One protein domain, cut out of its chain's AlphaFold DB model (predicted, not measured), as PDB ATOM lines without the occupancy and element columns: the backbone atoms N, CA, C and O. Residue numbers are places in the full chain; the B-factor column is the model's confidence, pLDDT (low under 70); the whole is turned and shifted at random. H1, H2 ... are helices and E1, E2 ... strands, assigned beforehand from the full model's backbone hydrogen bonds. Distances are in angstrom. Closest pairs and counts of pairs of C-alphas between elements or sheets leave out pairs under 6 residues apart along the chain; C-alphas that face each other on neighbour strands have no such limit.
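What this domain is: This is residues 166 to 362 of the 362 residues of an uncharacterized protein of Brachyspira pilosicoli P43/6/78 (UniProt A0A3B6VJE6). With little regular structure, the domain is a rod: a sandwich of two antiparallel sheets, E1 E10 E3 E8 E7 and E2 E9 E4 E5 E6, makes one end, and unnamed residues 196 to 218, 232 to 252, 261 to 310 and 332 to 353 run out and fold back to make the other. The 197 printed residues hold E1 to E8, H1, E9, E10 in that order, mostly strand, with only 62 residues in named elements. It is compact, radius of gyration of the C-alphas 18.6 A, spanning 61 by 27 by 26 A.

How they stand to each other: E1, residues 168 to 174, is antiparallel to E10, residues 354 to 361, with N 170 and O 359 2.8 A apart, within hydrogen-bond range. E4, 219 to 223, E5, 226 to 231, and E6, 253 to 255, form a meander, successive antiparallel neighbours; N 221 and O 229 are 3.0 A apart, N 230 and O 254 2.9 A. H1, 318 to 321, too short for an O i to N i+4 pair, only grazes their sheet.

Where its parts are: E2 is 177 to 182, E3 189 to 195, E7 258 to 260, E8 311 to 317, E9 326 to 331. E1 begins at (-47.048, -2.646, -37.480); E10, 22.2 A long, ends at (-43.393, -0.493, -40.881).

The domain as a whole: The printed part has no cut. Links E3 to E4, E5 to E6, E7 to E8 and E9 to E10 are long. pLDDT is under 70 for 28 residues, among them 267 to 276.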
ATOM      1  N   ILE A 166     -50.925  -1.485 -42.971       51.47
ATOM      2  CA  ILE A 166     -51.006  -1.681 -41.523       51.47
ATOM      3  C   ILE A 166     -49.597  -1.429 -41.008       51.47
ATOM      4  O   ILE A 166     -48.788  -2.348 -40.972       51.47
ATOM      5  N   LEU A 167     -49.315  -0.192 -40.596       53.59
ATOM      6  CA  LEU A 167     -48.068   0.122 -39.922       53.59
ATOM      7  C   LEU A 167     -48.003  -0.694 -38.624       53.59
ATOM      8  O   LEU A 167     -48.614  -0.340 -37.613       53.59
ATOM      9  N   LYS A 168     -47.300  -1.824 -38.655       68.44
ATOM     10  CA  LYS A 168     -47.048  -2.646 -37.480       68.44
ATOM     11  C   LYS A 168     -45.855  -2.052 -36.760       68.44
ATOM     12  O   LYS A 168     -44.807  -1.812 -37.359       68.44
ATOM     13  N   ARG A 169     -46.010  -1.866 -35.452       76.56
ATOM     14  CA  ARG A 169     -44.875  -1.608 -34.576       76.56
ATOM     15  C   ARG A 169     -43.948  -2.815 -34.642       76.56
ATOM     16  O   ARG A 169     -44.362  -3.942 -34.365       76.56
ATOM     17  N   LYS A 170     -42.712  -2.572 -35.046       85.81
ATOM     18  CA  LYS A 170     -41.630  -3.545 -35.055       85.81
ATOM     19  C   LYS A 170     -40.628  -3.145 -33.996       85.81
ATOM     20  O   LYS A 170     -40.340  -1.963 -33.819       85.81
ATOM     21  N   THR A 171     -40.104  -4.153 -33.320       90.19
ATOM     22  CA  THR A 171     -39.081  -3.977 -32.303       90.19
ATOM     23  C   THR A 171     -37.946  -4.942 -32.578       90.19
ATOM     24  O   THR A 171     -38.181  -6.127 -32.811       90.19
ATOM     25  N   VAL A 172     -36.719  -4.433 -32.562       94.88
ATOM     26  CA  VAL A 172     -35.506  -5.236 -32.718       94.88
ATOM     27  C   VAL A 172     -34.613  -4.970 -31.521       94.88
ATOM     28  O   VAL A 172     -34.291  -3.818 -31.234       94.88
ATOM     29  N   SER A 173     -34.241  -6.035 -30.816       95.50
ATOM     30  CA  SER A 173     -33.446  -5.963 -29.593       95.50
ATOM     31  C   SER A 173     -32.012  -6.401 -29.851       95.50
ATOM     32  O   SER A 173     -31.770  -7.375 -30.560       95.50
ATOM     33  N   PHE A 174     -31.071  -5.716 -29.214       96.31
ATOM     34  CA  PHE A 174     -29.641  -5.962 -29.308       96.31
ATOM     35  C   PHE A 174     -29.050  -6.145 -27.911       96.31
ATOM     36  O   PHE A 174     -29.372  -5.403 -26.978       96.31
ATOM     37  N   VAL A 175     -28.177  -7.138 -27.783       96.00
ATOM     38  CA  VAL A 175     -27.364  -7.401 -26.585       96.00
ATOM     39  C   VAL A 175     -25.999  -6.717 -26.707       96.00
ATOM     40  O   VAL A 175     -25.717  -6.105 -27.737       96.00
ATOM     41  N   ALA A 176     -25.141  -6.824 -25.687       96.44
ATOM     42  CA  ALA A 176     -23.767  -6.316 -25.737       96.44
ATOM     43  C   ALA A 176     -23.025  -6.752 -27.018       96.44
ATOM     44  O   ALA A 176     -23.128  -7.902 -27.445       96.44
ATOM     45  N   GLY A 177     -22.291  -5.825 -27.638       97.62
ATOM     46  CA  GLY A 177     -21.607  -6.032 -28.916       97.62
ATOM     47  C   GLY A 177     -21.819  -4.891 -29.913       97.62
ATOM     48  O   GLY A 177     -22.450  -3.882 -29.607       97.62
ATOM     49  N   THR A 178     -21.267  -5.048 -31.116       97.94
ATOM     50  CA  THR A 178     -21.448  -4.101 -32.229       97.94
ATOM     51  C   THR A 178     -22.445  -4.666 -33.227       97.94
ATOM     52  O   THR A 178     -22.294  -5.801 -33.674       97.94
ATOM     53  N   HIS A 179     -23.432  -3.858 -33.602       97.75
ATOM     54  CA  HIS A 179     -24.540  -4.239 -34.469       97.75
ATOM     55  C   HIS A 179     -24.762  -3.187 -35.549       97.75
ATOM     56  O   HIS A 179     -24.536  -1.996 -35.330       97.75
ATOM     57  N   GLU A 180     -25.267  -3.618 -36.698       95.38
ATOM     58  CA  GLU A 180     -25.783  -2.724 -37.731       95.38
ATOM     59  C   GLU A 180     -27.278  -2.960 -37.912       95.38
ATOM     60  O   GLU A 180     -27.737  -4.097 -38.020       95.38
ATOM     61  N   PHE A 181     -28.036  -1.873 -37.994       94.62
ATOM     62  CA  PHE A 181     -29.440  -1.894 -38.362       94.62
ATOM     63  C   PHE A 181     -29.632  -1.136 -39.670       94.62
ATOM     64  O   PHE A 181     -29.266   0.036 -39.781       94.62
ATOM     65  N   THR A 182     -30.221  -1.802 -40.659       92.56
ATOM     66  CA  THR A 182     -30.563  -1.180 -41.942       92.56
ATOM     67  C   THR A 182     -31.966  -0.594 -41.849       92.56
ATOM     68  O   THR A 182     -32.912  -1.319 -41.548       92.56
ATOM     69  N   PHE A 183     -32.101   0.706 -42.111       87.56
ATOM     70  CA  PHE A 183     -33.390   1.382 -42.214       87.56
ATOM     71  C   PHE A 183     -34.220   0.737 -43.324       87.56
ATOM     72  O   PHE A 183     -33.791   0.748 -44.481       87.56
ATOM     73  N   PRO A 184     -35.415   0.207 -43.018       85.56
ATOM     74  CA  PRO A 184     -36.283  -0.301 -44.063       85.56
ATOM     75  C   PRO A 184     -36.669   0.806 -45.047       85.56
ATOM     76  O   PRO A 184     -36.854   1.968 -44.671       85.56
ATOM     77  N   SER A 185     -36.791   0.445 -46.324       81.81
ATOM     78  CA  SER A 185     -36.996   1.397 -47.421       81.81
ATOM     79  C   SER A 185     -38.287   2.205 -47.289       81.81
ATOM     80  O   SER A 185     -38.335   3.332 -47.777       81.81
ATOM     81  N   ASP A 186     -39.275   1.690 -46.566       75.62
ATOM     82  CA  ASP A 186     -40.579   2.292 -46.313       75.62
ATOM     83  C   ASP A 186     -40.697   3.036 -44.969       75.62
ATOM     84  O   ASP A 186     -41.760   3.582 -44.664       75.62
ATOM     85  N   VAL A 187     -39.616   3.088 -44.185       78.44
ATOM     86  CA  VAL A 187     -39.563   3.714 -42.856       78.44
ATOM     87  C   VAL A 187     -38.844   5.064 -42.927       78.44
ATOM     88  O   VAL A 187     -37.720   5.173 -43.430       78.44
ATOM     89  N   ASN A 188     -39.489   6.108 -42.400       79.25
ATOM     90  CA  ASN A 188     -38.952   7.477 -42.379       79.25
ATOM     91  C   ASN A 188     -38.220   7.828 -41.079       79.25
ATOM     92  O   ASN A 188     -37.369   8.719 -41.076       79.25
ATOM     93  N   SER A 189     -38.537   7.132 -39.989       84.44
ATOM     94  CA  SER A 189     -37.930   7.347 -38.682       84.44
ATOM     95  C   SER A 189     -37.954   6.081 -37.837       84.44
ATOM     96  O   SER A 189     -38.889   5.284 -37.928       84.44
ATOM     97  N   ILE A 190     -36.953   5.945 -36.976       89.94
ATOM     98  CA  ILE A 190     -36.909   4.941 -35.912       89.94
ATOM     99  C   ILE A 190     -36.657   5.632 -34.575       89.94
ATOM    100  O   ILE A 190     -36.052   6.704 -34.539       89.94
ATOM    101  N   THR A 191     -37.032   4.972 -33.489       92.94
ATOM    102  CA  THR A 191     -36.662   5.359 -32.129       92.94
ATOM    103  C   THR A 191     -35.712   4.310 -31.570       92.94
ATOM    104  O   THR A 191     -36.044   3.128 -31.504       92.94
ATOM    105  N   VAL A 192     -34.516   4.725 -31.166       96.44
ATOM    106  CA  VAL A 192     -33.512   3.855 -30.551       96.44
ATOM    107  C   VAL A 192     -33.506   4.090 -29.047       96.44
ATOM    108  O   VAL A 192     -33.156   5.167 -28.572       96.44
ATOM    109  N   HIS A 193     -33.862   3.062 -28.294       96.75
ATOM    110  CA  HIS A 193     -33.648   2.973 -26.857       96.75
ATOM    111  C   HIS A 193     -32.322   2.269 -26.612       96.75
ATOM    112  O   HIS A 193     -32.109   1.179 -27.136       96.75
ATOM    113  N   ILE A 194     -31.433   2.841 -25.809       97.12
ATOM    114  CA  ILE A 194     -30.128   2.229 -25.545       97.12
ATOM    115  C   ILE A 194     -29.697   2.441 -24.098       97.12
ATOM    116  O   ILE A 194     -29.885   3.523 -23.549       97.12
ATOM    117  N   CYS A 195     -29.125   1.407 -23.487       96.12
ATOM    118  CA  CYS A 195     -28.529   1.415 -22.155       96.12
ATOM    119  C   CYS A 195     -27.099   0.859 -22.227       96.12
ATOM    120  O   CYS A 195     -26.797  -0.005 -23.055       96.12
ATOM    121  N   SER A 196     -26.213   1.375 -21.383       97.81
ATOM    122  CA  SER A 196     -24.805   0.964 -21.265       97.81
ATOM    123  C   SER A 196     -24.579  -0.051 -20.150       97.81
ATOM    124  O   SER A 196     -25.462  -0.290 -19.328       97.81
ATOM    125  N   GLY A 197     -23.408  -0.689 -20.151       97.38
ATOM    126  CA  GLY A 197     -23.065  -1.695 -19.149       97.38
ATOM    127  C   GLY A 197     -22.904  -1.086 -17.756       97.38
ATOM    128  O   GLY A 197     -22.449   0.048 -17.609       97.38
ATOM    129  N   GLY A 198     -23.248  -1.842 -16.716       97.12
ATOM    130  CA  GLY A 198     -22.964  -1.464 -15.330       97.12
ATOM    131  C   GLY A 198     -21.510  -1.742 -14.945       97.12
ATOM    132  O   GLY A 198     -20.870  -2.628 -15.514       97.12
ATOM    133  N   GLY A 199     -20.986  -1.009 -13.962       95.81
ATOM    134  CA  GLY A 199     -19.640  -1.226 -13.427       95.81
ATOM    135  C   GLY A 199     -19.547  -2.502 -12.590       95.81
ATOM    136  O   GLY A 199     -20.521  -2.900 -11.949       95.81
ATOM    137  N   GLY A 200     -18.380  -3.144 -12.574       93.06
ATOM    138  CA  GLY A 200     -18.126  -4.309 -11.727       93.06
ATOM    139  C   GLY A 200     -18.032  -3.957 -10.240       93.06
ATOM    140  O   GLY A 200     -17.604  -2.862  -9.869       93.06
ATOM    141  N   GLY A 201     -18.419  -4.898  -9.379       89.38
ATOM    142  CA  GLY A 201     -18.289  -4.760  -7.931       89.38
ATOM    143  C   GLY A 201     -16.893  -5.122  -7.421       89.38
ATOM    144  O   GLY A 201     -16.236  -6.033  -7.932       89.38
ATOM    145  N   TYR A 202     -16.445  -4.423  -6.382       84.25
ATOM    146  CA  TYR A 202     -15.180  -4.677  -5.694       84.25
ATOM    147  C   TYR A 202     -15.310  -5.744  -4.613       84.25
ATOM    148  O   TYR A 202     -16.288  -5.777  -3.864       84.25
ATOM    149  N   TYR A 203     -14.254  -6.538  -4.446       77.62
ATOM    150  CA  TYR A 203     -14.115  -7.438  -3.304       77.62
ATOM    151  C   TYR A 203     -13.442  -6.812  -2.081       77.62
ATOM    152  O   TYR A 203     -13.692  -7.268  -0.976       77.62
ATOM    153  N   GLY A 204     -12.620  -5.774  -2.261       71.31
ATOM    154  CA  GLY A 204     -11.982  -5.054  -1.160       71.31
ATOM    155  C   GLY A 204     -11.002  -3.992  -1.652       71.31
ATOM    156  O   GLY A 204      -9.945  -4.312  -2.194       71.31
ATOM    157  N   LEU A 205     -11.346  -2.714  -1.474       64.00
ATOM    158  CA  LEU A 205     -10.546  -1.555  -1.888       64.00
ATOM    159  C   LEU A 205      -9.333  -1.356  -0.957       64.00
ATOM    160  O   LEU A 205      -9.312  -0.457  -0.119       64.00
ATOM    161  N   GLY A 206      -8.310  -2.203  -1.087       56.72
ATOM    162  CA  GLY A 206      -7.081  -2.103  -0.284       56.72
ATOM    163  C   GLY A 206      -6.301  -3.402  -0.082       56.72
ATOM    164  O   GLY A 206      -5.201  -3.352   0.461       56.72
ATOM    165  N   GLN A 207      -6.827  -4.550  -0.520       59.62
ATOM    166  CA  GLN A 207      -6.083  -5.812  -0.492       59.62
ATOM    167  C   GLN A 207      -5.208  -5.941  -1.748       59.62
ATOM    168  O   GLN A 207      -5.684  -5.729  -2.859       59.62
ATOM    169  N   GLN A 208      -3.923  -6.278  -1.575       53.66
ATOM    170  CA  GLN A 208      -2.936  -6.372  -2.667       53.66
ATOM    171  C   GLN A 208      -3.090  -7.618  -3.560       53.66
ATOM    172  O   GLN A 208      -2.422  -7.716  -4.584       53.66
ATOM    173  N   ALA A 209      -3.945  -8.573  -3.187       60.62
ATOM    174  CA  ALA A 209      -4.148  -9.815  -3.927       60.62
ATOM    175  C   ALA A 209      -5.469  -9.776  -4.706       60.62
ATOM    176  O   ALA A 209      -6.505  -9.477  -4.113       60.62
ATOM    177  N   GLY A 210      -5.428 -10.093  -6.005       70.69
ATOM    178  CA  GLY A 210      -6.605 -10.233  -6.873       70.69
ATOM    179  C   GLY A 210      -6.628  -9.317  -8.104       70.69
ATOM    180  O   GLY A 210      -5.707  -8.537  -8.337       70.69
ATOM    181  N   THR A 211      -7.679  -9.434  -8.920       81.88
ATOM    182  CA  THR A 211      -7.906  -8.591 -10.107       81.88
ATOM    183  C   THR A 211      -8.901  -7.483  -9.790       81.88
ATOM    184  O   THR A 211      -9.974  -7.754  -9.250       81.88
ATOM    185  N   ALA A 212      -8.584  -6.239 -10.151       84.50
ATOM    186  CA  ALA A 212      -9.507  -5.118  -9.988       84.50
ATOM    187  C   ALA A 212     -10.753  -5.280 -10.887       84.50
ATOM    188  O   ALA A 212     -10.635  -5.798 -12.001       84.50
ATOM    189  N   PRO A 213     -11.941  -4.831 -10.439       89.50
ATOM    190  CA  PRO A 213     -13.098  -4.728 -11.313       89.50
ATOM    191  C   PRO A 213     -12.857  -3.697 -12.412       89.50
ATOM    192  O   PRO A 213     -12.001  -2.818 -12.308       89.50
ATOM    193  N   THR A 214     -13.675  -3.776 -13.453       94.69
ATOM    194  CA  THR A 214     -13.637  -2.839 -14.581       94.69
ATOM    195  C   THR A 214     -14.937  -2.057 -14.684       94.69
ATOM    196  O   THR A 214     -15.990  -2.487 -14.197       94.69
ATOM    197  N   ALA A 215     -14.857  -0.871 -15.288       96.56
ATOM    198  CA  ALA A 215     -16.039  -0.091 -15.621       96.56
ATOM    199  C   ALA A 215     -16.896  -0.844 -16.647       96.56
ATOM    200  O   ALA A 215     -16.398  -1.690 -17.395       96.56
ATOM    201  N   GLY A 216     -18.187  -0.533 -16.673       97.38
ATOM    202  CA  GLY A 216     -19.055  -0.969 -17.756       97.38
ATOM    203  C   GLY A 216     -18.619  -0.337 -19.074       97.38
ATOM    204  O   GLY A 216     -18.115   0.786 -19.098       97.38
ATOM    205  N   GLY A 217     -18.813  -1.062 -20.168       98.19
ATOM    206  CA  GLY A 217     -18.597  -0.539 -21.507       98.19
ATOM    207  C   GLY A 217     -19.627   0.530 -21.863       98.19
ATOM    208  O   GLY A 217     -20.794   0.454 -21.455       98.19
ATOM    209  N   ASP A 218     -19.195   1.492 -22.668       98.44
ATOM    210  CA  ASP A 218     -20.065   2.519 -23.226       98.44
ATOM    211  C   ASP A 218     -20.980   1.928 -24.303       98.44
ATOM    212  O   ASP A 218     -20.613   1.001 -25.031       98.44
ATOM    213  N   SER A 219     -22.175   2.500 -24.421       98.50
ATOM    214  CA  SER A 219     -23.084   2.232 -25.530       98.50
ATOM    215  C   SER A 219     -23.183   3.457 -26.428       98.50
ATOM    216  O   SER A 219     -23.282   4.581 -25.942       98.50
ATOM    217  N   GLN A 220     -23.184   3.263 -27.742       98.50
ATOM    218  CA  GLN A 220     -23.172   4.351 -28.712       98.50
ATOM    219  C   GLN A 220     -24.134   4.090 -29.861       98.50
ATOM    220  O   GLN A 220     -24.321   2.957 -30.305       98.50
ATOM    221  N   ILE A 221     -24.693   5.178 -30.381       97.81
ATOM    222  CA  ILE A 221     -25.421   5.194 -31.645       97.81
ATOM    223  C   ILE A 221     -24.580   5.993 -32.629       97.81
ATOM    224  O   ILE A 221     -24.274   7.163 -32.378       97.81
ATOM    225  N   LEU A 222     -24.201   5.361 -33.736       96.06
ATOM    226  CA  LEU A 222     -23.358   5.951 -34.760       96.06
ATOM    227  C   LEU A 222     -24.100   6.019 -36.092       96.06
ATOM    228  O   LEU A 222     -24.742   5.061 -36.530       96.06
ATOM    229  N   ILE A 223     -23.943   7.154 -36.762       92.50
ATOM    230  CA  ILE A 223     -24.353   7.371 -38.146       92.50
ATOM    231  C   ILE A 223     -23.089   7.756 -38.909       92.50
ATOM    232  O   ILE A 223     -22.374   8.662 -38.484       92.50
ATOM    233  N   ASN A 224     -22.794   7.064 -40.014       88.44
ATOM    234  CA  ASN A 224     -21.559   7.266 -40.790       88.44
ATOM    235  C   ASN A 224     -20.293   7.162 -39.915       88.44
ATOM    236  O   ASN A 224     -19.426   8.030 -39.968       88.44
ATOM    237  N   ASP A 225     -20.254   6.153 -39.034       89.94
ATOM    238  CA  ASP A 225     -19.201   5.921 -38.029       89.94
ATOM    239  C   ASP A 225     -18.920   7.093 -37.069       89.94
ATOM    240  O   ASP A 225     -17.955   7.071 -36.305       89.94
ATOM    241  N   ARG A 226     -19.807   8.091 -37.019       92.94
ATOM    242  CA  ARG A 226     -19.760   9.171 -36.037       92.94
ATOM    243  C   ARG A 226     -20.812   8.945 -34.964       92.94
ATOM    244  O   ARG A 226     -22.002   8.860 -35.264       92.94
ATOM    245  N   ALA A 227     -20.379   8.898 -33.705       96.25
ATOM    246  CA  ALA A 227     -21.291   8.829 -32.572       96.25
ATOM    247  C   ALA A 227     -22.151  10.099 -32.498       96.25
ATOM    248  O   ALA A 227     -21.629  11.210 -32.378       96.25
ATOM    249  N   ILE A 228     -23.470   9.922 -32.566       96.06
ATOM    250  CA  ILE A 228     -24.450  10.992 -32.339       96.06
ATOM    251  C   ILE A 228     -24.918  11.024 -30.882       96.06
ATOM    252  O   ILE A 228     -25.287  12.082 -30.374       96.06
ATOM    253  N   THR A 229     -24.838   9.878 -30.203       97.94
ATOM    254  CA  THR A 229     -25.190   9.705 -28.793       97.94
ATOM    255  C   THR A 229     -24.257   8.676 -28.172       97.94
ATOM    256  O   THR A 229     -24.010   7.624 -28.765       97.94
ATOM    257  N   THR A 230     -23.750   8.978 -26.978       98.44
ATOM    258  CA  THR A 230     -22.926   8.073 -26.169       98.44
ATOM    259  C   THR A 230     -23.517   7.976 -24.771       98.44
ATOM    260  O   THR A 230     -23.659   8.984 -24.086       98.44
ATOM    261  N   CYS A 231     -23.841   6.765 -24.345       98.00
ATOM    262  CA  CYS A 231     -24.203   6.424 -22.980       98.00
ATOM    263  C   CYS A 231     -22.969   5.835 -22.306       98.00
ATOM    264  O   CYS A 231     -22.569   4.716 -22.629       98.00
ATOM    265  N   GLN A 232     -22.362   6.583 -21.387       98.38
ATOM    266  CA  GLN A 232     -21.223   6.091 -20.625       98.38
ATOM    267  C   GLN A 232     -21.638   4.932 -19.713       98.38
ATOM    268  O   GLN A 232     -22.680   5.016 -19.049       98.38
ATOM    269  N   GLY A 233     -20.803   3.896 -19.646       97.38
ATOM    270  CA  GLY A 233     -20.968   2.780 -18.724       97.38
ATOM    271  C   GLY A 233     -20.802   3.171 -17.253       97.38
ATOM    272  O   GLY A 233     -20.214   4.198 -16.897       97.38
ATOM    273  N   GLY A 234     -21.340   2.334 -16.371       96.62
ATOM    274  CA  GLY A 234     -21.234   2.511 -14.930       96.62
ATOM    275  C   GLY A 234     -19.787   2.406 -14.460       96.62
ATOM    276  O   GLY A 234     -19.038   1.521 -14.876       96.62
ATOM    277  N   GLN A 235     -19.381   3.313 -13.581       95.69
ATOM    278  CA  GLN A 235     -18.018   3.365 -13.069       95.69
ATOM    279  C   GLN A 235     -17.847   2.435 -11.868       95.69
ATOM    280  O   GLN A 235     -18.813   2.012 -11.229       95.69
ATOM    281  N   ILE A 236     -16.597   2.121 -11.551       91.12
ATOM    282  CA  ILE A 236     -16.236   1.298 -10.397       91.12
ATOM    283  C   ILE A 236     -16.086   2.165  -9.143       91.12
ATOM    284  O   ILE A 236     -15.898   3.380  -9.236       91.12
ATOM    285  N   ALA A 237     -16.198   1.550  -7.966       86.06
ATOM    286  CA  ALA A 237     -15.977   2.243  -6.699       86.06
ATOM    287  C   ALA A 237     -14.545   2.805  -6.602       86.06
ATOM    288  O   ALA A 237     -13.594   2.219  -7.111       86.06
ATOM    289  N   VAL A 238     -14.379   3.952  -5.947       79.44
ATOM    290  CA  VAL A 238     -13.095   4.663  -5.876       79.44
ATOM    291  C   VAL A 238     -12.690   4.852  -4.422       79.44
ATOM    292  O   VAL A 238     -13.498   5.248  -3.579       79.44
ATOM    293  N   LYS A 239     -11.415   4.597  -4.121       73.50
ATOM    294  CA  LYS A 239     -10.814   4.928  -2.827       73.50
ATOM    295  C   LYS A 239     -10.633   6.446  -2.729       73.50
ATOM    296  O   LYS A 239      -9.957   7.032  -3.568       73.50
ATOM    297  N   THR A 240     -11.221   7.078  -1.715       74.31
ATOM    298  CA  THR A 240     -11.215   8.547  -1.543       74.31
ATOM    299  C   THR A 240     -10.323   9.029  -0.401       74.31
ATOM    300  O   THR A 240     -10.092  10.225  -0.271       74.31
ATOM    301  N   GLY A 241      -9.790   8.112   0.411       67.94
ATOM    302  CA  GLY A 241      -8.871   8.406   1.511       67.94
ATOM    303  C   GLY A 241      -8.237   7.134   2.076       67.94
ATOM    304  O   GLY A 241      -8.366   6.055   1.497       67.94
ATOM    305  N   THR A 242      -7.551   7.232   3.216       65.25
ATOM    306  CA  THR A 242      -6.870   6.083   3.847       65.25
ATOM    307  C   THR A 242      -7.855   5.003   4.314       65.25
ATOM    308  O   THR A 242      -7.543   3.821   4.199       65.25
ATOM    309  N   THR A 243      -9.052   5.404   4.762       63.19
ATOM    310  CA  THR A 243     -10.121   4.534   5.300       63.19
ATOM    311  C   THR A 243     -11.518   4.869   4.749       63.19
ATOM    312  O   THR A 243     -12.527   4.429   5.297       63.19
ATOM    313  N   THR A 244     -11.614   5.652   3.669       68.12
ATOM    314  CA  THR A 244     -12.893   6.058   3.055       68.12
ATOM    315  C   THR A 244     -12.946   5.681   1.579       68.12
ATOM    316  O   THR A 244     -11.947   5.775   0.858       68.12
ATOM    317  N   PHE A 245     -14.128   5.275   1.115       76.25
ATOM    318  CA  PHE A 245     -14.381   4.951  -0.285       76.25
ATOM    319  C   PHE A 245     -15.762   5.431  -0.737       76.25
ATOM    320  O   PHE A 245     -16.673   5.618   0.068       76.25
ATOM    321  N   SER A 246     -15.895   5.647  -2.043       80.00
ATOM    322  CA  SER A 246     -17.142   6.008  -2.715       80.00
ATOM    323  C   SER A 246     -17.551   4.901  -3.674       80.00
ATOM    324  O   SER A 246     -16.703   4.255  -4.285       80.00
ATOM    325  N   GLY A 247     -18.856   4.683  -3.799       82.44
ATOM    326  CA  GLY A 247     -19.421   3.643  -4.644       82.44
ATOM    327  C   GLY A 247     -19.185   3.998  -6.098       82.44
ATOM    328  O   GLY A 247     -18.826   5.135  -6.424       82.44
ATOM    329  N   GLY A 248     -19.368   3.024  -6.979       89.94
ATOM    330  CA  GLY A 248     -19.204   3.281  -8.395       89.94
ATOM    331  C   GLY A 248     -20.145   4.383  -8.864       89.94
ATOM    332  O   GLY A 248     -21.328   4.386  -8.529       89.94
ATOM    333  N   ARG A 249     -19.619   5.365  -9.597       93.69
ATOM    334  CA  ARG A 249     -20.444   6.465 -10.112       93.69
ATOM    335  C   ARG A 249     -21.334   5.971 -11.247       93.69
ATOM    336  O   ARG A 249     -20.894   5.175 -12.076       93.69
ATOM    337  N   GLY A 250     -22.567   6.459 -11.293       94.62
ATOM    338  CA  GLY A 250     -23.448   6.238 -12.431       94.62
ATOM    339  C   GLY A 250     -22.847   6.824 -13.707       94.62
ATOM    340  O   GLY A 250     -22.184   7.863 -13.661       94.62
ATOM    341  N   GLY A 251     -23.067   6.156 -14.836       96.50
ATOM    342  CA  GLY A 251     -22.639   6.658 -16.137       96.50
ATOM    343  C   GLY A 251     -23.312   7.986 -16.496       96.50
ATOM    344  O   GLY A 251     -24.452   8.246 -16.096       96.50
ATOM    345  N   VAL A 252     -22.621   8.820 -17.275       97.38
ATOM    346  CA  VAL A 252     -23.137  10.095 -17.785       97.38
ATOM    347  C   VAL A 252     -23.295  10.032 -19.311       97.38
ATOM    348  O   VAL A 252     -22.304   9.892 -20.028       97.38
ATOM    349  N   PRO A 253     -24.523  10.128 -19.842       96.81
ATOM    350  CA  PRO A 253     -24.774  10.148 -21.276       96.81
ATOM    351  C   PRO A 253     -24.533  11.540 -21.882       96.81
ATOM    352  O   PRO A 253     -24.637  12.565 -21.210       96.81
ATOM    353  N   SER A 254     -24.245  11.584 -23.181       97.56
ATOM    354  CA  SER A 254     -24.012  12.811 -23.949       97.56
ATOM    355  C   SER A 254     -24.466  12.668 -25.407       97.56
ATOM    356  O   SER A 254     -24.625  11.556 -25.920       97.56
ATOM    357  N   GLY A 255     -24.656  13.801 -26.086       95.81
ATOM    358  CA  GLY A 255     -25.076  13.850 -27.487       95.81
ATOM    359  C   GLY A 255     -26.580  14.067 -27.652       95.81
ATOM    360  O   GLY A 255     -27.184  14.840 -26.913       95.81
ATOM    361  N   GLN A 256     -27.170  13.431 -28.663       90.00
ATOM    362  CA  GLN A 256     -28.564  13.634 -29.059       90.00
ATOM    363  C   GLN A 256     -29.551  12.752 -28.281       90.00
ATOM    364  O   GLN A 256     -29.208  11.676 -27.789       90.00
ATOM    365  N   GLY A 257     -30.810  13.195 -28.245       88.88
ATOM    366  CA  GLY A 257     -31.938  12.468 -27.667       88.88
ATOM    367  C   GLY A 257     -32.220  12.802 -26.205       88.88
ATOM    368  O   GLY A 257     -31.658  13.727 -25.621       88.88
ATOM    369  N   LYS A 258     -33.134  12.039 -25.605       90.25
ATOM    370  CA  LYS A 258     -33.446  12.132 -24.180       90.25
ATOM    371  C   LYS A 258     -32.390  11.366 -23.391       90.25
ATOM    372  O   LYS A 258     -32.379  10.139 -23.409       90.25
ATOM    373  N   LEU A 259     -31.525  12.107 -22.708       93.00
ATOM    374  CA  LEU A 259     -30.379  11.595 -21.962       93.00
ATOM    375  C   LEU A 259     -30.755  11.260 -20.510       93.00
ATOM    376  O   LEU A 259     -31.469  12.024 -19.860       93.00
ATOM    377  N   ILE A 260     -30.297  10.110 -20.007       92.12
ATOM    378  CA  ILE A 260     -30.701   9.566 -18.703       92.12
ATOM    379  C   ILE A 260     -29.473   9.081 -17.929       92.12
ATOM    380  O   ILE A 260     -28.844   8.086 -18.298       92.12
ATOM    381  N   ASN A 261     -29.145   9.789 -16.849       94.69
ATOM    382  CA  ASN A 261     -28.003   9.478 -15.989       94.69
ATOM    383  C   ASN A 261     -28.160   8.121 -15.298       94.69
ATOM    384  O   ASN A 261     -29.265   7.727 -14.920       94.69
ATOM    385  N   GLY A 262     -27.032   7.440 -15.103       93.19
ATOM    386  CA  GLY A 262     -26.945   6.282 -14.226       93.19
ATOM    387  C   GLY A 262     -27.029   6.673 -12.751       93.19
ATOM    388  O   GLY A 262     -26.892   7.836 -12.367       93.19
ATOM    389  N   ASN A 263     -27.198   5.664 -11.908       92.56
ATOM    390  CA  ASN A 263     -27.252   5.783 -10.459       92.56
ATOM    391  C   ASN A 263     -25.904   5.388  -9.844       92.56
ATOM    392  O   ASN A 263     -25.200   4.507 -10.345       92.56
ATOM    393  N   ASN A 264     -25.556   6.030  -8.731       91.38
ATOM    394  CA  ASN A 264     -24.354   5.692  -7.974       91.38
ATOM    395  C   ASN A 264     -24.573   4.414  -7.152       91.38
ATOM    396  O   ASN A 264     -25.654   4.195  -6.605       91.38
ATOM    397  N   GLY A 265     -23.531   3.591  -7.048       83.06
ATOM    398  CA  GLY A 265     -23.486   2.434  -6.162       83.06
ATOM    399  C   GLY A 265     -23.459   2.857  -4.695       83.06
ATOM    400  O   GLY A 265     -23.020   3.960  -4.352       83.06
ATOM    401  N   THR A 266     -23.929   1.971  -3.821       74.75
ATOM    402  CA  THR A 266     -23.947   2.225  -2.375       74.75
ATOM    403  C   THR A 266     -22.576   1.977  -1.740       74.75
ATOM    404  O   THR A 266     -21.747   1.229  -2.269       74.75
ATOM    405  N   VAL A 267     -22.328   2.634  -0.601       67.25
ATOM    406  CA  VAL A 267     -21.128   2.436   0.228       67.25
ATOM    407  C   VAL A 267     -21.473   2.240   1.688       67.25
ATOM    408  O   VAL A 267     -22.474   2.758   2.177       67.25
ATOM    409  N   THR A 268     -20.568   1.570   2.392       60.50
ATOM    410  CA  THR A 268     -20.532   1.472   3.856       60.50
ATOM    411  C   THR A 268     -19.115   1.730   4.375       60.50
ATOM    412  O   THR A 268     -18.243   2.155   3.623       60.50
ATOM    413  N   ARG A 269     -18.884   1.575   5.685       62.00
ATOM    414  CA  ARG A 269     -17.585   1.843   6.318       62.00
ATOM    415  C   ARG A 269     -16.534   0.785   5.954       62.00
ATOM    416  O   ARG A 269     -16.853  -0.380   5.748       62.00
ATOM    417  N   TYR A 270     -15.274   1.215   5.889       62.94
ATOM    418  CA  TYR A 270     -14.108   0.414   5.483       62.94
ATOM    419  C   TYR A 270     -13.816  -0.794   6.388       62.94
ATOM    420  O   TYR A 270     -13.268  -1.791   5.929       62.94
ATOM    421  N   ASP A 271     -14.207  -0.722   7.655       61.97
ATOM    422  CA  ASP A 271     -13.978  -1.726   8.697       61.97
ATOM    423  C   ASP A 271     -15.095  -2.776   8.812       61.97
ATOM    424  O   ASP A 271     -15.041  -3.636   9.690       61.97
ATOM    425  N   GLN A 272     -16.101  -2.741   7.932       62.06
ATOM    426  CA  GLN A 272     -17.245  -3.650   7.985       62.06
ATOM    427  C   GLN A 272     -17.322  -4.559   6.756       62.06
ATOM    428  O   GLN A 272     -17.139  -4.127   5.617       62.06
ATOM    429  N   ILE A 273     -17.662  -5.824   7.001       62.19
ATOM    430  CA  ILE A 273     -18.185  -6.732   5.980       62.19
ATOM    431  C   ILE A 273     -19.633  -6.300   5.733       62.19
ATOM    432  O   ILE A 273     -20.460  -6.384   6.640       62.19
ATOM    433  N   ASN A 274     -19.940  -5.790   4.541       57.41
ATOM    434  CA  ASN A 274     -21.280  -5.296   4.214       57.41
ATOM    435  C   ASN A 274     -21.721  -5.737   2.809       57.41
ATOM    436  O   ASN A 274     -20.883  -5.842   1.909       57.41
ATOM    437  N   PRO A 275     -23.031  -5.949   2.574       61.75
ATOM    438  CA  PRO A 275     -23.573  -6.306   1.272       61.75
ATOM    439  C   PRO A 275     -23.716  -5.044   0.410       61.75
ATOM    440  O   PRO A 275     -24.827  -4.631   0.091       61.75
ATOM    441  N   ASN A 276     -22.606  -4.384   0.065       69.12
ATOM    442  CA  ASN A 276     -22.664  -3.179  -0.764       69.12
ATOM    443  C   ASN A 276     -23.245  -3.527  -2.136       69.12
ATOM    444  O   ASN A 276     -22.633  -4.248  -2.926       69.12
ATOM    445  N   THR A 277     -24.452  -3.038  -2.407       79.12
ATOM    446  CA  THR A 277     -25.182  -3.356  -3.630       79.12
ATOM    447  C   THR A 277     -24.739  -2.443  -4.762       79.12
ATOM    448  O   THR A 277     -24.504  -1.241  -4.583       79.12
ATOM    449  N   GLY A 278     -24.612  -3.031  -5.948       82.56
ATOM    450  CA  GLY A 278     -24.457  -2.271  -7.173       82.56
ATOM    451  C   GLY A 278     -25.703  -1.432  -7.433       82.56
ATOM    452  O   GLY A 278     -26.807  -1.766  -6.993       82.56
ATOM    453  N   ALA A 279     -25.526  -0.312  -8.127       89.62
ATOM    454  CA  ALA A 279     -26.643   0.575  -8.400       89.62
ATOM    455  C   ALA A 279     -27.655  -0.100  -9.333       89.62
ATOM    456  O   ALA A 279     -27.290  -0.658 -10.371       89.62
ATOM    457  N   ILE A 280     -28.938   0.003  -8.996       89.62
ATOM    458  CA  ILE A 280     -30.019  -0.407  -9.892       89.62
ATOM    459  C   ILE A 280     -30.287   0.743 -10.858       89.62
ATOM    460  O   ILE A 280     -30.510   1.877 -10.432       89.62
ATOM    461  N   PHE A 281     -30.288   0.466 -12.157       84.56
ATOM    462  CA  PHE A 281     -30.746   1.403 -13.170       84.56
ATOM    463  C   PHE A 281     -32.279   1.447 -13.179       84.56
ATOM    464  O   PHE A 281     -32.958   0.686 -13.866       84.56
ATOM    465  N   SER A 282     -32.845   2.325 -12.353       70.19
ATOM    466  CA  SER A 282     -34.288   2.489 -12.196       70.19
ATOM    467  C   SER A 282     -34.829   3.497 -13.213       70.19
ATOM    468  O   SER A 282     -34.999   4.675 -12.898       70.19
ATOM    469  N   ASN A 283     -35.095   3.048 -14.440       67.75
ATOM    470  CA  ASN A 283     -35.729   3.878 -15.461       67.75
ATOM    471  C   ASN A 283     -36.902   3.147 -16.124       67.75
ATOM    472  O   ASN A 283     -36.724   2.092 -16.723       67.75
ATOM    473  N   ASN A 284     -38.094   3.740 -16.053       65.56
ATOM    474  CA  ASN A 284     -39.317   3.220 -16.672       65.56
ATOM    475  C   ASN A 284     -39.617   3.831 -18.053       65.56
ATOM    476  O   ASN A 284     -40.609   3.465 -18.676       65.56
ATOM    477  N   THR A 285     -38.797   4.773 -18.528       72.88
ATOM    478  CA  THR A 285     -39.047   5.492 -19.788       72.88
ATOM    479  C   THR A 285     -38.363   4.868 -21.001       72.88
ATOM    480  O   THR A 285     -38.743   5.173 -22.127       72.88
ATOM    481  N   THR A 286     -37.368   4.001 -20.796       83.00
ATOM    482  CA  THR A 286     -36.651   3.310 -21.877       83.00
ATOM    483  C   THR A 286     -37.082   1.849 -21.990       83.00
ATOM    484  O   THR A 286     -37.340   1.198 -20.980       83.00
ATOM    485  N   LEU A 287     -37.135   1.324 -23.218       86.12
ATOM    486  CA  LEU A 287     -37.359  -0.104 -23.472       86.12
ATOM    487  C   LEU A 287     -36.077  -0.941 -23.316       86.12
ATOM    488  O   LEU A 287     -36.157  -2.162 -23.175       86.12
ATOM    489  N   ALA A 288     -34.904  -0.296 -23.328       87.31
ATOM    490  CA  ALA A 288     -33.627  -0.956 -23.081       87.31
ATOM    491  C   ALA A 288     -33.508  -1.375 -21.605       87.31
ATOM    492  O   ALA A 288     -33.803  -0.606 -20.694       87.31
ATOM    493  N   LYS A 289     -33.056  -2.604 -21.366       87.88
ATOM    494  CA  LYS A 289     -32.868  -3.203 -20.038       87.88
ATOM    495  C   LYS A 289     -31.382  -3.378 -19.701       87.88
ATOM    496  O   LYS A 289     -30.517  -3.222 -20.562       87.88
ATOM    497  N   GLY A 290     -31.102  -3.756 -18.456       88.06
ATOM    498  CA  GLY A 290     -29.748  -4.045 -17.984       88.06
ATOM    499  C   GLY A 290     -29.028  -2.807 -17.456       88.06
ATOM    500  O   GLY A 290     -29.667  -1.864 -16.990       88.06
ATOM    501  N   GLY A 291     -27.697  -2.839 -17.486       92.56
ATOM    502  CA  GLY A 291     -26.857  -1.742 -17.003       92.56
ATOM    503  C   GLY A 291     -26.773  -1.595 -15.482       92.56
ATOM    504  O   GLY A 291     -26.175  -0.639 -15.000       92.56
ATOM    505  N   ASN A 292     -27.334  -2.517 -14.696       95.62
ATOM    506  CA  ASN A 292     -27.164  -2.511 -13.240       95.62
ATOM    507  C   ASN A 292     -25.697  -2.733 -12.850       95.62
ATOM    508  O   ASN A 292     -25.009  -3.570 -13.441       95.62
ATOM    509  N   GLY A 293     -25.232  -2.021 -11.827       94.50
ATOM    510  CA  GLY A 293     -23.910  -2.235 -11.253       94.50
ATOM    511  C   GLY A 293     -23.797  -3.596 -10.562       94.50
ATOM    512  O   GLY A 293     -24.781  -4.145 -10.064       94.50
ATOM    513  N   GLY A 294     -22.585  -4.141 -10.514       92.88
ATOM    514  CA  GLY A 294     -22.275  -5.355  -9.773       92.88
ATOM    515  C   GLY A 294     -22.190  -5.094  -8.269       92.88
ATOM    516  O   GLY A 294     -21.639  -4.082  -7.834       92.88
ATOM    517  N   ASN A 295     -22.717  -6.012  -7.462       89.88
ATOM    518  CA  ASN A 295     -22.565  -5.981  -6.006       89.88
ATOM    519  C   ASN A 295     -21.099  -6.164  -5.592       89.88
ATOM    520  O   ASN A 295     -20.355  -6.916  -6.221       89.88
ATOM    521  N   GLY A 296     -20.697  -5.517  -4.503       84.75
ATOM    522  CA  GLY A 296     -19.444  -5.829  -3.829       84.75
ATOM    523  C   GLY A 296     -19.468  -7.224  -3.193       84.75
ATOM    524  O   GLY A 296     -20.523  -7.847  -3.061       84.75
ATOM    525  N   SER A 297     -18.297  -7.724  -2.795       81.44
ATOM    526  CA  SER A 297     -18.208  -9.003  -2.082       81.44
ATOM    527  C   SER A 297     -18.900  -8.952  -0.718       81.44
ATOM    528  O   SER A 297     -18.748  -7.986   0.030       81.44
ATOM    529  N   THR A 298     -19.600 -10.034  -0.373       75.12
ATOM    530  CA  THR A 298     -20.215 -10.260   0.944       75.12
ATOM    531  C   THR A 298     -19.239 -10.814   1.986       75.12
ATOM    532  O   THR A 298     -19.623 -10.981   3.138       75.12
ATOM    533  N   VAL A 299     -17.996 -11.115   1.594       74.19
ATOM    534  CA  VAL A 299     -16.971 -11.749   2.448       74.19
ATOM    535  C   VAL A 299     -15.736 -10.851   2.620       74.19
ATOM    536  O   VAL A 299     -14.937 -11.046   3.531       74.19
ATOM    537  N   GLY A 300     -15.571  -9.847   1.754       68.12
ATOM    538  CA  GLY A 300     -14.436  -8.931   1.791       68.12
ATOM    539  C   GLY A 300     -14.708  -7.640   2.567       68.12
ATOM    540  O   GLY A 300     -15.793  -7.063   2.489       68.12
ATOM    541  N   TYR A 301     -13.695  -7.171   3.296       71.69
ATOM    542  CA  TYR A 301     -13.697  -5.849   3.926       71.69
ATOM    543  C   TYR A 301     -13.543  -4.753   2.870       71.69
ATOM    544  O   TYR A 301     -12.806  -4.929   1.897       71.69
ATOM    545  N   ALA A 302     -14.204  -3.611   3.075       72.44
ATOM    546  CA  ALA A 302     -14.184  -2.486   2.138       72.44
ATOM    547  C   ALA A 302     -14.608  -2.869   0.701       72.44
ATOM    548  O   ALA A 302     -14.027  -2.400  -0.285       72.44
ATOM    549  N   SER A 303     -15.600  -3.756   0.572       77.88
ATOM    550  CA  SER A 303     -16.237  -4.071  -0.709       77.88
ATOM    551  C   SER A 303     -17.053  -2.872  -1.209       77.88
ATOM    552  O   SER A 303     -17.505  -2.054  -0.417       77.88
ATOM    553  N   GLY A 304     -17.251  -2.724  -2.518       80.62
ATOM    554  CA  GLY A 304     -17.970  -1.573  -3.079       80.62
ATOM    555  C   GLY A 304     -18.801  -1.967  -4.288       80.62
ATOM    556  O   GLY A 304     -18.303  -2.671  -5.165       80.62
ATOM    557  N   GLY A 305     -20.056  -1.521  -4.336       88.44
ATOM    558  CA  GLY A 305     -20.925  -1.744  -5.488       88.44
ATOM    559  C   GLY A 305     -20.514  -0.879  -6.683       88.44
ATOM    560  O   GLY A 305     -20.099   0.271  -6.516       88.44
ATOM    561  N   GLY A 306     -20.638  -1.424  -7.891       92.00
ATOM    562  CA  GLY A 306     -20.478  -0.669  -9.131       92.00
ATOM    563  C   GLY A 306     -21.637   0.305  -9.363       92.00
ATOM    564  O   GLY A 306     -22.752   0.096  -8.880       92.00
ATOM    565  N   GLY A 307     -21.379   1.373 -10.114       95.06
ATOM    566  CA  GLY A 307     -22.417   2.278 -10.598       95.06
ATOM    567  C   GLY A 307     -23.196   1.644 -11.743       95.06
ATOM    568  O   GLY A 307     -22.696   0.730 -12.408       95.06
ATOM    569  N   SER A 308     -24.412   2.119 -11.991       96.06
ATOM    570  CA  SER A 308     -25.166   1.674 -13.160       96.06
ATOM    571  C   SER A 308     -24.767   2.448 -14.411       96.06
ATOM    572  O   SER A 308     -24.262   3.573 -14.338       96.06
ATOM    573  N   GLY A 309     -24.981   1.830 -15.568       96.31
ATOM    574  CA  GLY A 309     -24.876   2.491 -16.859       96.31
ATOM    575  C   GLY A 309     -25.883   3.632 -17.003       96.31
ATOM    576  O   GLY A 309     -26.850   3.750 -16.251       96.31
ATOM    577  N   SER A 310     -25.637   4.481 -17.991       96.50
ATOM    578  CA  SER A 310     -26.590   5.482 -18.475       96.50
ATOM    579  C   SER A 310     -27.402   4.978 -19.668       96.50
ATOM    580  O   SER A 310     -27.048   3.974 -20.299       96.50
ATOM    581  N   ALA A 311     -28.471   5.702 -20.004       96.62
ATOM    582  CA  ALA A 311     -29.318   5.404 -21.153       96.62
ATOM    583  C   ALA A 311     -29.670   6.646 -21.977       96.62
ATOM    584  O   ALA A 311     -29.554   7.786 -21.519       96.62
ATOM    585  N   ALA A 312     -30.163   6.400 -23.188       95.25
ATOM    586  CA  ALA A 312     -30.732   7.417 -24.053       95.25
ATOM    587  C   ALA A 312     -31.911   6.872 -24.869       95.25
ATOM    588  O   ALA A 312     -32.012   5.668 -25.123       95.25
ATOM    589  N   ILE A 313     -32.796   7.782 -25.276       94.25
ATOM    590  CA  ILE A 313     -33.860   7.539 -26.256       94.25
ATOM    591  C   ILE A 313     -33.653   8.532 -27.393       94.25
ATOM    592  O   ILE A 313     -33.684   9.742 -27.158       94.25
ATOM    593  N   VAL A 314     -33.393   8.032 -28.597       92.38
ATOM    594  CA  VAL A 314     -32.969   8.852 -29.735       92.38
ATOM    595  C   VAL A 314     -33.853   8.567 -30.935       92.38
ATOM    596  O   VAL A 314     -33.880   7.444 -31.433       92.38
ATOM    597  N   ASP A 315     -34.540   9.596 -31.418       89.38
ATOM    598  CA  ASP A 315     -35.266   9.527 -32.680       89.38
ATOM    599  C   ASP A 315     -34.307   9.823 -33.831       89.38
ATOM    600  O   ASP A 315     -33.631  10.853 -33.851       89.38
ATOM    601  N   ILE A 316     -34.239   8.906 -34.792       88.62
ATOM    602  CA  ILE A 316     -33.391   9.030 -35.976       88.62
ATOM    603  C   ILE A 316     -34.299   9.081 -37.190       88.62
ATOM    604  O   ILE A 316     -35.070   8.157 -37.449       88.62
ATOM    605  N   THR A 317     -34.196  10.163 -37.951       85.88
ATOM    606  CA  THR A 317     -34.938  10.347 -39.199       85.88
ATOM    607  C   THR A 317     -34.057  10.032 -40.398       85.88
ATOM    608  O   THR A 317     -32.830  10.107 -40.334       85.88
ATOM    609  N   ARG A 318     -34.681   9.710 -41.531       81.56
ATOM    610  CA  ARG A 318     -33.960   9.403 -42.769       81.56
ATOM    611  C   ARG A 318     -33.024  10.533 -43.220       81.56
ATOM    612  O   ARG A 318     -31.950  10.250 -43.735       81.56
ATOM    613  N   SER A 319     -33.383  11.795 -42.982       81.88
ATOM    614  CA  SER A 319     -32.522  12.940 -43.313       81.88
ATOM    615  C   SER A 319     -31.216  12.955 -42.513       81.88
ATOM    616  O   SER A 319     -30.195  13.393 -43.036       81.88
ATOM    617  N   MET A 320     -31.212  12.426 -41.284       82.75
ATOM    618  CA  MET A 320     -30.008  12.338 -40.449       82.75
ATOM    619  C   MET A 320     -29.001  11.313 -40.975       82.75
ATOM    620  O   MET A 320     -27.808  11.454 -40.720       82.75
ATOM    621  N   LEU A 321     -29.459  10.292 -41.707       80.94
ATOM    622  CA  LEU A 321     -28.589   9.252 -42.257       80.94
ATOM    623  C   LEU A 321     -27.822   9.721 -43.506       80.94
ATOM    624  O   LEU A 321     -26.755   9.187 -43.823       80.94
ATOM    625  N   GLY A 322     -28.338  10.738 -44.204       75.88
ATOM    626  CA  GLY A 322     -27.785  11.205 -45.471       75.88
ATOM    627  C   GLY A 322     -27.811  10.099 -46.531       75.88
ATOM    628  O   GLY A 322     -28.867   9.544 -46.825       75.88
ATOM    629  N   ALA A 323     -26.646   9.776 -47.101       74.81
ATOM    630  CA  ALA A 323     -26.499   8.681 -48.064       74.81
ATOM    631  C   ALA A 323     -26.451   7.285 -47.409       74.81
ATOM    632  O   ALA A 323     -26.630   6.281 -48.098       74.81
ATOM    633  N   SER A 324     -26.209   7.201 -46.096       71.06
ATOM    634  CA  SER A 324     -26.256   5.922 -45.389       71.06
ATOM    635  C   SER A 324     -27.701   5.465 -45.220       71.06
ATOM    636  O   SER A 324     -28.605   6.256 -44.978       71.06
ATOM    637  N   GLN A 325     -27.925   4.159 -45.334       83.94
ATOM    638  CA  GLN A 325     -29.194   3.516 -44.980       83.94
ATOM    639  C   GLN A 325     -29.068   2.725 -43.674       83.94
ATOM    640  O   GLN A 325     -29.917   1.895 -43.365       83.94
ATOM    641  N   LYS A 326     -27.986   2.933 -42.916       90.75
ATOM    642  CA  LYS A 326     -27.646   2.131 -41.744       90.75
ATOM    643  C   LYS A 326     -27.346   2.991 -40.527       90.75
ATOM    644  O   LYS A 326     -26.728   4.051 -40.625       90.75
ATOM    645  N   VAL A 327     -27.727   2.458 -39.375       94.06
ATOM    646  CA  VAL A 327     -27.292   2.920 -38.058       94.06
ATOM    647  C   VAL A 327     -26.454   1.820 -37.435       94.06
ATOM    648  O   VAL A 327     -26.844   0.652 -37.447       94.06
ATOM    649  N   LYS A 328     -25.310   2.194 -36.875       96.56
ATOM    650  CA  LYS A 328     -24.464   1.286 -36.109       96.56
ATOM    651  C   LYS A 328     -24.736   1.497 -34.629       96.56
ATOM    652  O   LYS A 328     -24.738   2.626 -34.142       96.56
ATOM    653  N   ILE A 329     -24.991   0.405 -33.924       97.69
ATOM    654  CA  ILE A 329     -25.258   0.388 -32.492       97.69
ATOM    655  C   ILE A 329     -24.126  -0.374 -31.820       97.69
ATOM    656  O   ILE A 329     -23.898  -1.545 -32.105       97.69
ATOM    657  N   VAL A 330     -23.439   0.287 -30.899       98.44
ATOM    658  CA  VAL A 330     -22.501  -0.355 -29.982       98.44
ATOM    659  C   VAL A 330     -23.201  -0.461 -28.639       98.44
ATOM    660  O   VAL A 330     -23.661   0.542 -28.103       98.44
ATOM    661  N   VAL A 331     -23.313  -1.670 -28.105       98.31
ATOM    662  CA  VAL A 331     -23.881  -1.923 -26.784       98.31
ATOM    663  C   VAL A 331     -22.766  -2.368 -25.847       98.31
ATOM    664  O   VAL A 331     -22.106  -3.381 -26.087       98.31
ATOM    665  N   GLY A 332     -22.574  -1.617 -24.771       97.88
ATOM    666  CA  GLY A 332     -21.534  -1.853 -23.785       97.88
ATOM    667  C   GLY A 332     -21.766  -3.099 -22.933       97.88
ATOM    668  O   GLY A 332     -22.875  -3.358 -22.458       97.88
ATOM    669  N   ALA A 333     -20.694  -3.858 -22.710       98.12
ATOM    670  CA  ALA A 333     -20.704  -5.012 -21.819       98.12
ATOM    671  C   ALA A 333     -20.633  -4.590 -20.344       98.12
ATOM    672  O   ALA A 333     -20.066  -3.554 -19.998       98.12
ATOM    673  N   GLY A 334     -21.176  -5.414 -19.458       97.50
ATOM    674  CA  GLY A 334     -21.056  -5.242 -18.019       97.50
ATOM    675  C   GLY A 334     -19.617  -5.450 -17.554       97.50
ATOM    676  O   GLY A 334     -18.958  -6.414 -17.966       97.50
ATOM    677  N   GLY A 335     -19.151  -4.557 -16.683       96.69
ATOM    678  CA  GLY A 335     -17.800  -4.565 -16.138       96.69
ATOM    679  C   GLY A 335     -17.505  -5.843 -15.357       96.69
ATOM    680  O   GLY A 335     -18.340  -6.334 -14.588       96.69
ATOM    681  N   ALA A 336     -16.311  -6.396 -15.555       94.94
ATOM    682  CA  ALA A 336     -15.832  -7.558 -14.815       94.94
ATOM    683  C   ALA A 336     -15.794  -7.280 -13.308       94.94
ATOM    684  O   ALA A 336     -15.440  -6.184 -12.869       94.94
ATOM    685  N   ALA A 337     -16.155  -8.299 -12.529       90.81
ATOM    686  CA  ALA A 337     -16.038  -8.283 -11.080       90.81
ATOM    687  C   ALA A 337     -14.574  -8.216 -10.646       90.81
ATOM    688  O   ALA A 337     -13.692  -8.754 -11.317       90.81
ATOM    689  N   GLY A 338     -14.334  -7.640  -9.473       87.88
ATOM    690  CA  GLY A 338     -13.075  -7.859  -8.790       87.88
ATOM    691  C   GLY A 338     -13.043  -9.265  -8.187       87.88
ATOM    692  O   GLY A 338     -14.034  -9.695  -7.589       87.88
ATOM    693  N   VAL A 339     -11.913  -9.959  -8.302       86.00
ATOM    694  CA  VAL A 339     -11.753 -11.352  -7.854       86.00
ATOM    695  C   VAL A 339     -10.556 -11.453  -6.923       86.00
ATOM    696  O   VAL A 339      -9.468 -11.019  -7.297       86.00
ATOM    697  N   ASN A 340     -10.732 -12.079  -5.757       80.44
ATOM    698  CA  ASN A 340      -9.624 -12.461  -4.886       80.44
ATOM    699  C   ASN A 340      -9.486 -13.992  -4.814       80.44
ATOM    700  O   ASN A 340     -10.258 -14.651  -4.110       80.44
ATOM    701  N   PRO A 341      -8.492 -14.578  -5.505       68.69
ATOM    702  CA  PRO A 341      -8.331 -16.025  -5.559       68.69
ATOM    703  C   PRO A 341      -7.856 -16.642  -4.235       68.69
ATOM    704  O   PRO A 341      -7.962 -17.854  -4.076       68.69
ATOM    705  N   SER A 342      -7.349 -15.858  -3.271       71.81
ATOM    706  CA  SER A 342      -6.821 -16.410  -2.016       71.81
ATOM    707  C   SER A 342      -7.884 -16.665  -0.944       71.81
ATOM    708  O   SER A 342      -7.612 -17.385   0.011       71.81
ATOM    709  N   ASN A 343      -9.070 -16.058  -1.050       67.88
ATOM    710  CA  ASN A 343     -10.119 -16.169  -0.025       67.88
ATOM    711  C   ASN A 343     -11.552 -16.250  -0.583       67.88
ATOM    712  O   ASN A 343     -12.502 -16.165   0.193       67.88
ATOM    713  N   ASN A 344     -11.723 -16.397  -1.903       70.00
ATOM    714  CA  ASN A 344     -13.020 -16.422  -2.591       70.00
ATOM    715  C   ASN A 344     -13.924 -15.202  -2.315       70.00
ATOM    716  O   ASN A 344     -15.126 -15.244  -2.592       70.00
ATOM    717  N   ALA A 345     -13.374 -14.092  -1.810       70.25
ATOM    718  CA  ALA A 345     -14.096 -12.834  -1.722       70.25
ATOM    719  C   ALA A 345     -14.166 -12.236  -3.130       70.25
ATOM    720  O   ALA A 345     -13.254 -11.545  -3.565       70.25
ATOM    721  N   ASN A 346     -15.231 -12.541  -3.870       84.44
ATOM    722  CA  ASN A 346     -15.453 -12.018  -5.218       84.44
ATOM    723  C   ASN A 346     -16.589 -10.997  -5.206       84.44
ATOM    724  O   ASN A 346     -17.574 -11.164  -4.482       84.44
ATOM    725  N   GLY A 347     -16.447  -9.933  -5.997       86.19
ATOM    726  CA  GLY A 347     -17.571  -9.076  -6.360       86.19
ATOM    727  C   GLY A 347     -18.457  -9.745  -7.412       86.19
ATOM    728  O   GLY A 347     -18.145 -10.816  -7.936       86.19
ATOM    729  N   ALA A 348     -19.557  -9.090  -7.763       90.81
ATOM    730  CA  ALA A 348     -20.391  -9.476  -8.889       90.81
ATOM    731  C   ALA A 348     -20.048  -8.648 -10.132       90.81
ATOM    732  O   ALA A 348     -19.646  -7.483 -10.056       90.81
ATOM    733  N   ARG A 349     -20.220  -9.272 -11.297       94.31
ATOM    734  CA  ARG A 349     -20.101  -8.612 -12.597       94.31
ATOM    735  C   ARG A 349     -21.243  -7.603 -12.753       94.31
ATOM    736  O   ARG A 349     -22.365  -7.882 -12.328       94.31
ATOM    737  N   GLY A 350     -20.968  -6.458 -13.372       95.50
ATOM    738  CA  GLY A 350     -22.021  -5.551 -13.822       95.50
ATOM    739  C   GLY A 350     -22.902  -6.210 -14.886       95.50
ATOM    740  O   GLY A 350     -22.465  -7.115 -15.600       95.50
ATOM    741  N   GLN A 351     -24.154  -5.780 -15.000       96.88
ATOM    742  CA  GLN A 351     -25.032  -6.262 -16.061       96.88
ATOM    743  C   GLN A 351     -24.662  -5.627 -17.399       96.88
ATOM    744  O   GLN A 351     -24.317  -4.445 -17.468       96.88
ATOM    745  N   ASP A 352     -24.777  -6.417 -18.462       97.62
ATOM    746  CA  ASP A 352     -24.672  -5.932 -19.834       97.62
ATOM    747  C   ASP A 352     -25.723  -4.852 -20.121       97.62
ATOM    748  O   ASP A 352     -26.815  -4.847 -19.539       97.62
ATOM    749  N   GLY A 353     -25.378  -3.925 -21.014       96.06
ATOM    750  CA  GLY A 353     -26.344  -3.013 -21.606       96.06
ATOM    751  C   GLY A 353     -27.247  -3.729 -22.614       96.06
ATOM    752  O   GLY A 353     -27.086  -4.912 -22.924       96.06
ATOM    753  N   SER A 354     -28.196  -2.986 -23.172       96.88
ATOM    754  CA  SER A 354     -28.993  -3.445 -24.310       96.88
ATOM    755  C   SER A 354     -29.447  -2.266 -25.156       96.88
ATOM    756  O   SER A 354     -29.436  -1.119 -24.703       96.88
ATOM    757  N   ALA A 355     -29.870  -2.552 -26.382       97.31
ATOM    758  CA  ALA A 355     -30.578  -1.590 -27.208       97.31
ATOM    759  C   ALA A 355     -31.865  -2.198 -27.757       97.31
ATOM    760  O   ALA A 355     -31.968  -3.406 -27.953       97.31
ATOM    761  N   VAL A 356     -32.846  -1.347 -28.013       96.12
ATOM    762  CA  VAL A 356     -34.109  -1.697 -28.644       96.12
ATOM    763  C   VAL A 356     -34.419  -0.612 -29.662       96.12
ATOM    764  O   VAL A 356     -34.548   0.554 -29.299       96.12
ATOM    765  N   ILE A 357     -34.540  -0.982 -30.930       95.62
ATOM    766  CA  ILE A 357     -35.076  -0.088 -31.956       95.62
ATOM    767  C   ILE A 357     -36.569  -0.361 -32.081       95.62
ATOM    768  O   ILE A 357     -36.955  -1.505 -32.317       95.62
ATOM    769  N   GLU A 358     -37.388   0.683 -31.984       90.25
ATOM    770  CA  GLU A 358     -38.808   0.657 -32.322       90.25
ATOM    771  C   GLU A 358     -39.058   1.471 -33.599       90.25
ATOM    772  O   GLU A 358     -38.533   2.573 -33.768       90.25
ATOM    773  N   TYR A 359     -39.847   0.925 -34.523       86.19
ATOM    774  CA  TYR A 359     -40.257   1.633 -35.731       86.19
ATOM    775  C   TYR A 359     -41.602   1.135 -36.253       86.19
ATOM    776  O   TYR A 359     -42.052   0.031 -35.942       86.19
ATOM    777  N   MET A 360     -42.256   1.969 -37.057       76.12
ATOM    778  CA  MET A 360     -43.533   1.657 -37.694       76.12
ATOM    779  C   MET A 360     -43.273   1.269 -39.147       76.12
ATOM    780  O   MET A 360     -42.731   2.077 -39.896       76.12
ATOM    781  N   GLN A 361     -43.647   0.050 -39.540       73.88
ATOM    782  CA  GLN A 361     -43.393  -0.493 -40.881       73.88
ATOM    783  C   GLN A 361     -44.669  -1.036 -41.517       73.88
ATOM    784  O   GLN A 361     -45.498  -1.594 -40.797       73.88
ATOM    785  N   LYS A 362     -44.807  -0.846 -42.832       65.06
ATOM    786  CA  LYS A 362     -46.018  -1.119 -43.613       65.06
ATOM    787  C   LYS A 362     -46.420  -2.592 -43.677       65.06
ATOM    788  O   LYS A 362     -45.537  -3.472 -43.541       65.06
TER     789      LYS A 362